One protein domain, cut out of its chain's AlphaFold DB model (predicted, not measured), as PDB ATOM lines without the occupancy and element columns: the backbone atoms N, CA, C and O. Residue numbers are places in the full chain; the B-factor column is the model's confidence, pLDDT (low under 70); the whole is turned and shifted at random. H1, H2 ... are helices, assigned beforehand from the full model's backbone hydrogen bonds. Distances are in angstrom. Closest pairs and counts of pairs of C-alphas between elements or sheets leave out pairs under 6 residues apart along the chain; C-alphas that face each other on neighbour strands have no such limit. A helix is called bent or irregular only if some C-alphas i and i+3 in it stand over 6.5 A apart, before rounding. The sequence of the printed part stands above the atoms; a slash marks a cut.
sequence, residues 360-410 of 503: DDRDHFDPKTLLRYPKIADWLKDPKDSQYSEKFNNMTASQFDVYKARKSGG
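AT A GLANCE: This is residues 360 to 410 of the 503 residues of an uncharacterized protein of Fibularhizoctonia sp. CBS 109695 (UniProt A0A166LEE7). Five short helices are strung along an open C: H2, H3 and H4 follow one another in a curve along one side, and H5, the longest helix, folds back opposite them across a gap. H1 sits off at one corner, near H3, and contacts between the helices are few. The printed part has 51 residues with five named helices in the order H1, H2, H3, H4, H5 and no named strand; the class is all helix. The whole is compact, with a radius of gyration of the C-alphas of 10.7 A, and spans 30 by 22 by 17 A.

HOW THE PARTS SIT: Begin at residues 360 to 364, which are H1, and go on to H2, residues 367 to 372; the two are apart. Next comes H3, residues 374 to 381, and here you find that H1 is close but not clearly touching, the closest C-alphas being those of Arg 362 and Leu 380, 6.7 A apart. H2 and H3 touch only at the corner by their link, and only just, with 3 pairs of C-alphas within 8 A; the closest are those of Leu 370 and Ala 377, 5.4 A apart. Their lines stand at a steep tilt of 45 degrees, opposite ways. Go on to H4, residues 389 to 393: it and H3 only just touch, with 3 pairs of C-alphas within 8 A, the closest being those of Trp 379 and Ser 389 at 6.2 A. Last comes H5, residues 397 to 407, which touches no helix; it is only just apart from H2 and from H4, with the closest C-alphas 8.2 A apart in each case. In the backbones of H3, H4 and H5 each O i to N i+4 pair is within hydrogen-bond range; in H2 it is 1 of 2, and in H1 0 of 1, beside 1 of 2 O i to N i+3 pairs.

IN THESE COORDINATES: Find C-alpha 360 at (186.679, 187.265, 186.201), where H1 begins; it is neither bent nor irregular, but only just: C-alphas 360 and 363 are 6.1 A apart. H2 measures 9.0 A from first to last C-alpha, and H3, from C-alpha 374 at (197.305, 173.331, 179.261), 10.5 A. H1 measures 7.9 A and H4 5.5 A. H5 runs 15.4 A to C-alpha 407 at (207.816, 175.418, 180.654).

THE WHOLE: Look for the two C-alphas farthest apart at Asp 385 and Gly 410, 30.1 A. The printed part has no cut. The links H1 to H2, H2 to H3 and H4 to H5 are tight, and H3 to H4, with 7 residues, is short. The mean pLDDT of the printed part is 85.6; residues 360 to 362, in H1, are under 70.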
ATOM      1  N   ASP A 360     186.282 186.046 186.922       62.53
ATOM      2  CA  ASP A 360     186.679 187.265 186.201       62.53
ATOM      3  C   ASP A 360     188.191 187.348 185.901       62.53
ATOM      4  O   ASP A 360     188.632 188.019 184.960       62.53
ATOM      5  N   ASP A 361     189.027 186.611 186.636       67.81
ATOM      6  CA  ASP A 361     190.474 186.578 186.401       67.81
ATOM      7  C   ASP A 361     190.849 185.735 185.169       67.81
ATOM      8  O   ASP A 361     191.967 185.833 184.654       67.81
ATOM      9  N   ARG A 362     189.917 184.934 184.633       65.81
ATOM     10  CA  ARG A 362     190.132 184.169 183.392       65.81
ATOM     11  C   ARG A 362     190.453 185.064 182.203       65.81
ATOM     12  O   ARG A 362     191.329 184.718 181.408       65.81
ATOM     13  N   ASP A 363     189.793 186.216 182.112       75.25
ATOM     14  CA  ASP A 363     189.953 187.154 180.998       75.25
ATOM     15  C   ASP A 363     191.316 187.866 181.016       75.25
ATOM     16  O   ASP A 363     191.743 188.452 180.017       75.25
ATOM     17  N   HIS A 364     192.054 187.760 182.125       74.94
ATOM     18  CA  HIS A 364     193.393 188.323 182.264       74.94
ATOM     19  C   HIS A 364     194.479 187.460 181.597       74.94
ATOM     20  O   HIS A 364     195.614 187.920 181.421       74.94
ATOM     21  N   PHE A 365     194.155 186.233 181.168       79.69
ATOM     22  CA  PHE A 365     195.080 185.363 180.446       79.69
ATOM     23  C   PHE A 365     194.874 185.448 178.928       79.69
ATOM     24  O   PHE A 365     193.831 185.082 178.398       79.69
ATOM     25  N   ASP A 366     195.920 185.847 178.192       82.56
ATOM     26  CA  ASP A 366     195.922 185.772 176.723       82.56
ATOM     27  C   ASP A 366     195.650 184.315 176.279       82.56
ATOM     28  O   ASP A 366     196.392 183.414 176.693       82.56
ATOM     29  N   PRO A 367     194.658 184.048 175.406       83.19
ATOM     30  CA  PRO A 367     194.372 182.709 174.885       83.19
ATOM     31  C   PRO A 367     195.602 181.978 174.329       83.19
ATOM     32  O   PRO A 367     195.729 180.760 174.461       83.19
ATOM     33  N   LYS A 368     196.568 182.710 173.753       84.56
ATOM     34  CA  LYS A 368     197.834 182.122 173.279       84.56
ATOM     35  C   LYS A 368     198.720 181.617 174.412       84.56
ATOM     36  O   LYS A 368     199.477 180.665 174.220       84.56
ATOM     37  N   THR A 369     198.644 182.257 175.573       81.38
ATOM     38  CA  THR A 369     199.333 181.830 176.790       81.38
ATOM     39  C   THR A 369     198.686 180.556 177.319       81.38
ATOM     40  O   THR A 369     199.397 179.590 177.578       81.38
ATOM     41  N   LEU A 370     197.352 180.481 177.362       87.00
ATOM     42  CA  LEU A 370     196.638 179.274 177.799       87.00
ATOM     43  C   LEU A 370     196.936 178.050 176.919       87.00
ATOM     44  O   LEU A 370     197.116 176.953 177.442       87.00
ATOM     45  N   LEU A 371     197.121 178.240 175.607       87.19
ATOM     46  CA  LEU A 371     197.567 177.172 174.698       87.19
ATOM     47  C   LEU A 371     198.965 176.623 175.028       87.19
ATOM     48  O   LEU A 371     199.254 175.463 174.746       87.19
ATOM     49  N   ARG A 372     199.848 177.440 175.614       88.94
ATOM     50  CA  ARG A 372     201.197 177.010 176.020       88.94
ATOM     51  C   ARG A 372     201.216 176.313 177.377       88.94
ATOM     52  O   ARG A 372     202.178 175.608 177.677       88.94
ATOM     53  N   TYR A 373     200.177 176.502 178.186       92.44
ATOM     54  CA  TYR A 373     200.102 175.984 179.547       92.44
ATOM     55  C   TYR A 373     198.769 175.254 179.783       92.44
ATOM     56  O   TYR A 373     197.928 175.740 180.542       92.44
ATOM     57  N   PRO A 374     198.575 174.060 179.190       90.38
ATOM     58  CA  PRO A 374     197.305 173.331 179.261       90.38
ATOM     59  C   PRO A 374     196.872 173.023 180.699       90.38
ATOM     60  O   PRO A 374     195.695 173.120 181.016       90.38
ATOM     61  N   LYS A 375     197.824 172.779 181.611       94.31
ATOM     62  CA  LYS A 375     197.526 172.546 183.035       94.31
ATOM     63  C   LYS A 375     196.915 173.771 183.729       94.31
ATOM     64  O   LYS A 375     196.061 173.612 184.591       94.31
ATOM     65  N   ILE A 376     197.334 174.983 183.348       91.94
ATOM     66  CA  ILE A 376     196.745 176.232 183.858       91.94
ATOM     67  C   ILE A 376     195.368 176.437 183.232       91.94
ATOM     68  O   ILE A 376     194.441 176.817 183.931       91.94
ATOM     69  N   ALA A 377     195.216 176.147 181.937       92.62
ATOM     70  CA  ALA A 377     193.923 176.236 181.267       92.62
ATOM     71  C   ALA A 377     192.884 175.285 181.889       92.62
ATOM     72  O   ALA A 377     191.744 175.687 182.098       92.62
ATOM     73  N   ASP A 378     193.273 174.054 182.226       92.56
ATOM     74  CA  ASP A 378     192.386 173.081 182.873       92.56
ATOM     75  C   ASP A 378     192.082 173.435 184.329       92.56
ATOM     76  O   ASP A 378     190.962 173.227 184.782       92.56
ATOM     77  N   TRP A 379     193.037 174.019 185.056       94.50
ATOM     78  CA  TRP A 379     192.762 174.583 186.376       94.50
ATOM     79  C   TRP A 379     191.813 175.779 186.302       94.50
ATOM     80  O   TRP A 379     190.856 175.840 187.059       94.50
ATOM     81  N   LEU A 380     192.005 176.693 185.348       92.25
ATOM     82  CA  LEU A 380     191.107 177.831 185.175       92.25
ATOM     83  C   LEU A 380     189.688 177.382 184.833       92.25
ATOM     84  O   LEU A 380     188.761 178.048 185.279       92.25
ATOM     85  N   LYS A 381     189.498 176.281 184.083       91.69
ATOM     86  CA  LYS A 381     188.174 175.698 183.777       91.69
ATOM     87  C   LYS A 381     187.411 175.248 185.025       91.69
ATOM     88  O   LYS A 381     186.200 175.442 185.072       91.69
ATOM     89  N   ASP A 382     188.117 174.695 186.004       92.88
ATOM     90  CA  ASP A 382     187.539 174.236 187.265       92.88
ATOM     91  C   ASP A 382     188.540 174.409 188.425       92.88
ATOM     92  O   ASP A 382     189.281 173.483 188.768       92.88
ATOM     93  N   PRO A 383     188.614 175.606 189.037       88.75
ATOM     94  CA  PRO A 383     189.644 175.903 190.033       88.75
ATOM     95  C   PRO A 383     189.537 175.065 191.314       88.75
ATOM     96  O   PRO A 383     190.511 174.970 192.070       88.75
ATOM     97  N   LYS A 384     188.357 174.484 191.577       87.62
ATOM     98  CA  LYS A 384     188.067 173.708 192.786       87.62
ATOM     99  C   LYS A 384     188.305 172.218 192.561       87.62
ATOM    100  O   LYS A 384     189.041 171.624 193.348       87.62
ATOM    101  N   ASP A 385     187.793 171.663 191.464       88.25
ATOM    102  CA  ASP A 385     187.798 170.212 191.238       88.25
ATOM    103  C   ASP A 385     188.862 169.751 190.226       88.25
ATOM    104  O   ASP A 385     189.035 168.554 189.983       88.25
ATOM    105  N   SER A 386     189.648 170.671 189.657       90.75
ATOM    106  CA  SER A 386     190.810 170.302 188.848       90.75
ATOM    107  C   SER A 386     191.834 169.522 189.674       90.75
ATOM    108  O   SER A 386     192.226 169.944 190.759       90.75
ATOM    109  N   GLN A 387     192.404 168.465 189.092       93.81
ATOM    110  CA  GLN A 387     193.578 167.756 189.632       93.81
ATOM    111  C   GLN A 387     194.802 168.666 189.878       93.81
ATOM    112  O   GLN A 387     195.792 168.247 190.473       93.81
ATOM    113  N   TYR A 388     194.772 169.906 189.380       93.50
ATOM    114  CA  TYR A 388     195.823 170.899 189.574       93.50
ATOM    115  C   TYR A 388     195.473 171.977 190.613       93.50
ATOM    116  O   TYR A 388     196.291 172.874 190.828       93.50
ATOM    117  N   SER A 389     194.305 171.897 191.259       90.12
ATOM    118  CA  SER A 389     193.842 172.868 192.257       90.12
ATOM    119  C   SER A 389     194.829 172.996 193.417       90.12
ATOM    120  O   SER A 389     195.300 174.093 193.699       90.12
ATOM    121  N   GLU A 390     195.268 171.883 194.008       89.06
ATOM    122  CA  GLU A 390     196.247 171.879 195.106       89.06
ATOM    123  C   GLU A 390     197.574 172.553 194.714       89.06
ATOM    124  O   GLU A 390     198.201 173.252 195.516       89.06
ATOM    125  N   LYS A 391     197.981 172.386 193.450       91.88
ATOM    126  CA  LYS A 391     199.237 172.917 192.922       91.88
ATOM    127  C   LYS A 391     199.181 174.416 192.655       91.88
ATOM    128  O   LYS A 391     200.156 175.099 192.953       91.88
ATOM    129  N   PHE A 392     198.107 174.910 192.040       94.12
ATOM    130  CA  PHE A 392     198.017 176.309 191.611       94.12
ATOM    131  C   PHE A 392     197.348 177.219 192.645       94.12
ATOM    132  O   PHE A 392     197.777 178.363 192.766       94.12
ATOM    133  N   ASN A 393     196.414 176.720 193.463       88.06
ATOM    134  CA  ASN A 393     195.773 177.520 194.519       88.06
ATOM    135  C   ASN A 393     196.772 177.973 195.596       88.06
ATOM    136  O   ASN A 393     196.589 179.014 196.217       88.06
ATOM    137  N   ASN A 394     197.846 177.205 195.799       86.00
ATOM    138  CA  ASN A 394     198.894 177.508 196.772       86.00
ATOM    139  C   ASN A 394     200.145 178.146 196.141       86.00
ATOM    140  O   ASN A 394     201.154 178.328 196.825       86.00
ATOM    141  N   MET A 395     200.118 178.446 194.837       89.50
ATOM    142  CA  MET A 395     201.279 178.957 194.111       89.50
ATOM    143  C   MET A 395     201.373 180.479 194.236       89.50
ATOM    144  O   MET A 395     200.450 181.201 193.871       89.50
ATOM    145  N   THR A 396     202.511 180.989 194.707       84.94
ATOM    146  CA  THR A 396     202.762 182.438 194.718       84.94
ATOM    147  C   THR A 396     203.020 182.967 193.303       84.94
ATOM    148  O   THR A 396     203.428 182.224 192.408       84.94
ATOM    149  N   ALA A 397     202.872 184.280 193.093       75.31
ATOM    150  CA  ALA A 397     203.165 184.909 191.801       75.31
ATOM    151  C   ALA A 397     204.606 184.638 191.313       75.31
ATOM    152  O   ALA A 397     204.823 184.346 190.138       75.31
ATOM    153  N   SER A 398     205.591 184.641 192.220       77.62
ATOM    154  CA  SER A 398     206.986 184.328 191.887       77.62
ATOM    155  C   SER A 398     207.178 182.864 191.476       77.62
ATOM    156  O   SER A 398     207.875 182.578 190.500       77.62
ATOM    157  N   GLN A 399     206.521 181.922 192.160       87.44
ATOM    158  CA  GLN A 399     206.529 180.506 191.779       87.44
ATOM    159  C   GLN A 399     205.856 180.285 190.421       87.44
ATOM    160  O   GLN A 399     206.328 179.476 189.618       87.44
ATOM    161  N   PHE A 400     204.797 181.041 190.137       85.81
ATOM    162  CA  PHE A 400     204.111 181.018 188.853       85.81
ATOM    163  C   PHE A 400     205.000 181.537 187.711       85.81
ATOM    164  O   PHE A 400     205.028 180.954 186.624       85.81
ATOM    165  N   ASP A 401     205.798 182.579 187.948       81.31
ATOM    166  CA  ASP A 401     206.783 183.070 186.978       81.31
ATOM    167  C   ASP A 401     207.894 182.050 186.699       81.31
ATOM    168  O   ASP A 401     208.237 181.806 185.537       81.31
ATOM    169  N   VAL A 402     208.397 181.374 187.737       87.50
ATOM    170  CA  VAL A 402     209.365 180.273 187.583       87.50
ATOM    171  C   VAL A 402     208.750 179.103 186.811       87.50
ATOM    172  O   VAL A 402     209.396 178.539 185.922       87.50
ATOM    173  N   TYR A 403     207.489 178.756 187.089       89.75
ATOM    174  CA  TYR A 403     206.752 177.734 186.344       89.75
ATOM    175  C   TYR A 403     206.647 178.089 184.853       89.75
ATOM    176  O   TYR A 403     206.971 177.255 183.998       89.75
ATOM    177  N   LYS A 404     206.270 179.337 184.531       86.00
ATOM    178  CA  LYS A 404     206.200 179.831 183.147       86.00
ATOM    179  C   LYS A 404     207.553 179.741 182.447       86.00
ATOM    180  O   LYS A 404     207.598 179.220 181.332       86.00
ATOM    181  N   ALA A 405     208.626 180.187 183.106       84.62
ATOM    182  CA  ALA A 405     209.986 180.178 182.567       84.62
ATOM    183  C   ALA A 405     210.491 178.754 182.286       84.62
ATOM    184  O   ALA A 405     211.022 178.481 181.207       84.62
ATOM    185  N   ARG A 406     210.256 177.815 183.216       88.31
ATOM    186  CA  ARG A 406     210.653 176.407 183.062       88.31
ATOM    187  C   ARG A 406     209.929 175.737 181.895       88.31
ATOM    188  O   ARG A 406     210.537 174.982 181.143       88.31
ATOM    189  N   LYS A 407     208.634 176.016 181.721       86.38
ATOM    190  CA  LYS A 407     207.816 175.418 180.654       86.38
ATOM    191  C   LYS A 407     208.005 176.075 179.287       86.38
ATOM    192  O   LYS A 407     207.837 175.396 178.282       86.38
ATOM    193  N   SER A 408     208.421 177.340 179.226       81.38
ATOM    194  CA  SER A 408     208.794 177.989 177.963       81.38
ATOM    195  C   SER A 408     210.199 177.620 177.469       81.38
ATOM    196  O   SER A 408     210.632 178.163 176.456       81.38
ATOM    197  N   GLY A 409     210.929 176.747 178.179       80.62
ATOM    198  CA  GLY A 409     212.325 176.418 177.870       80.62
ATOM    199  C   GLY A 409     213.297 177.576 178.125       80.62
ATOM    200  O   GLY A 409     214.375 177.605 177.539       80.62
ATOM    201  N   GLY A 410     212.912 178.552 178.956       70.12
ATOM    202  CA  GLY A 410     213.776 179.668 179.333       70.12
ATOM    203  C   GLY A 410     214.796 179.250 180.393       70.12
ATOM    204  O   GLY A 410     214.492 178.441 181.272       70.12
TER     205      GLY A 410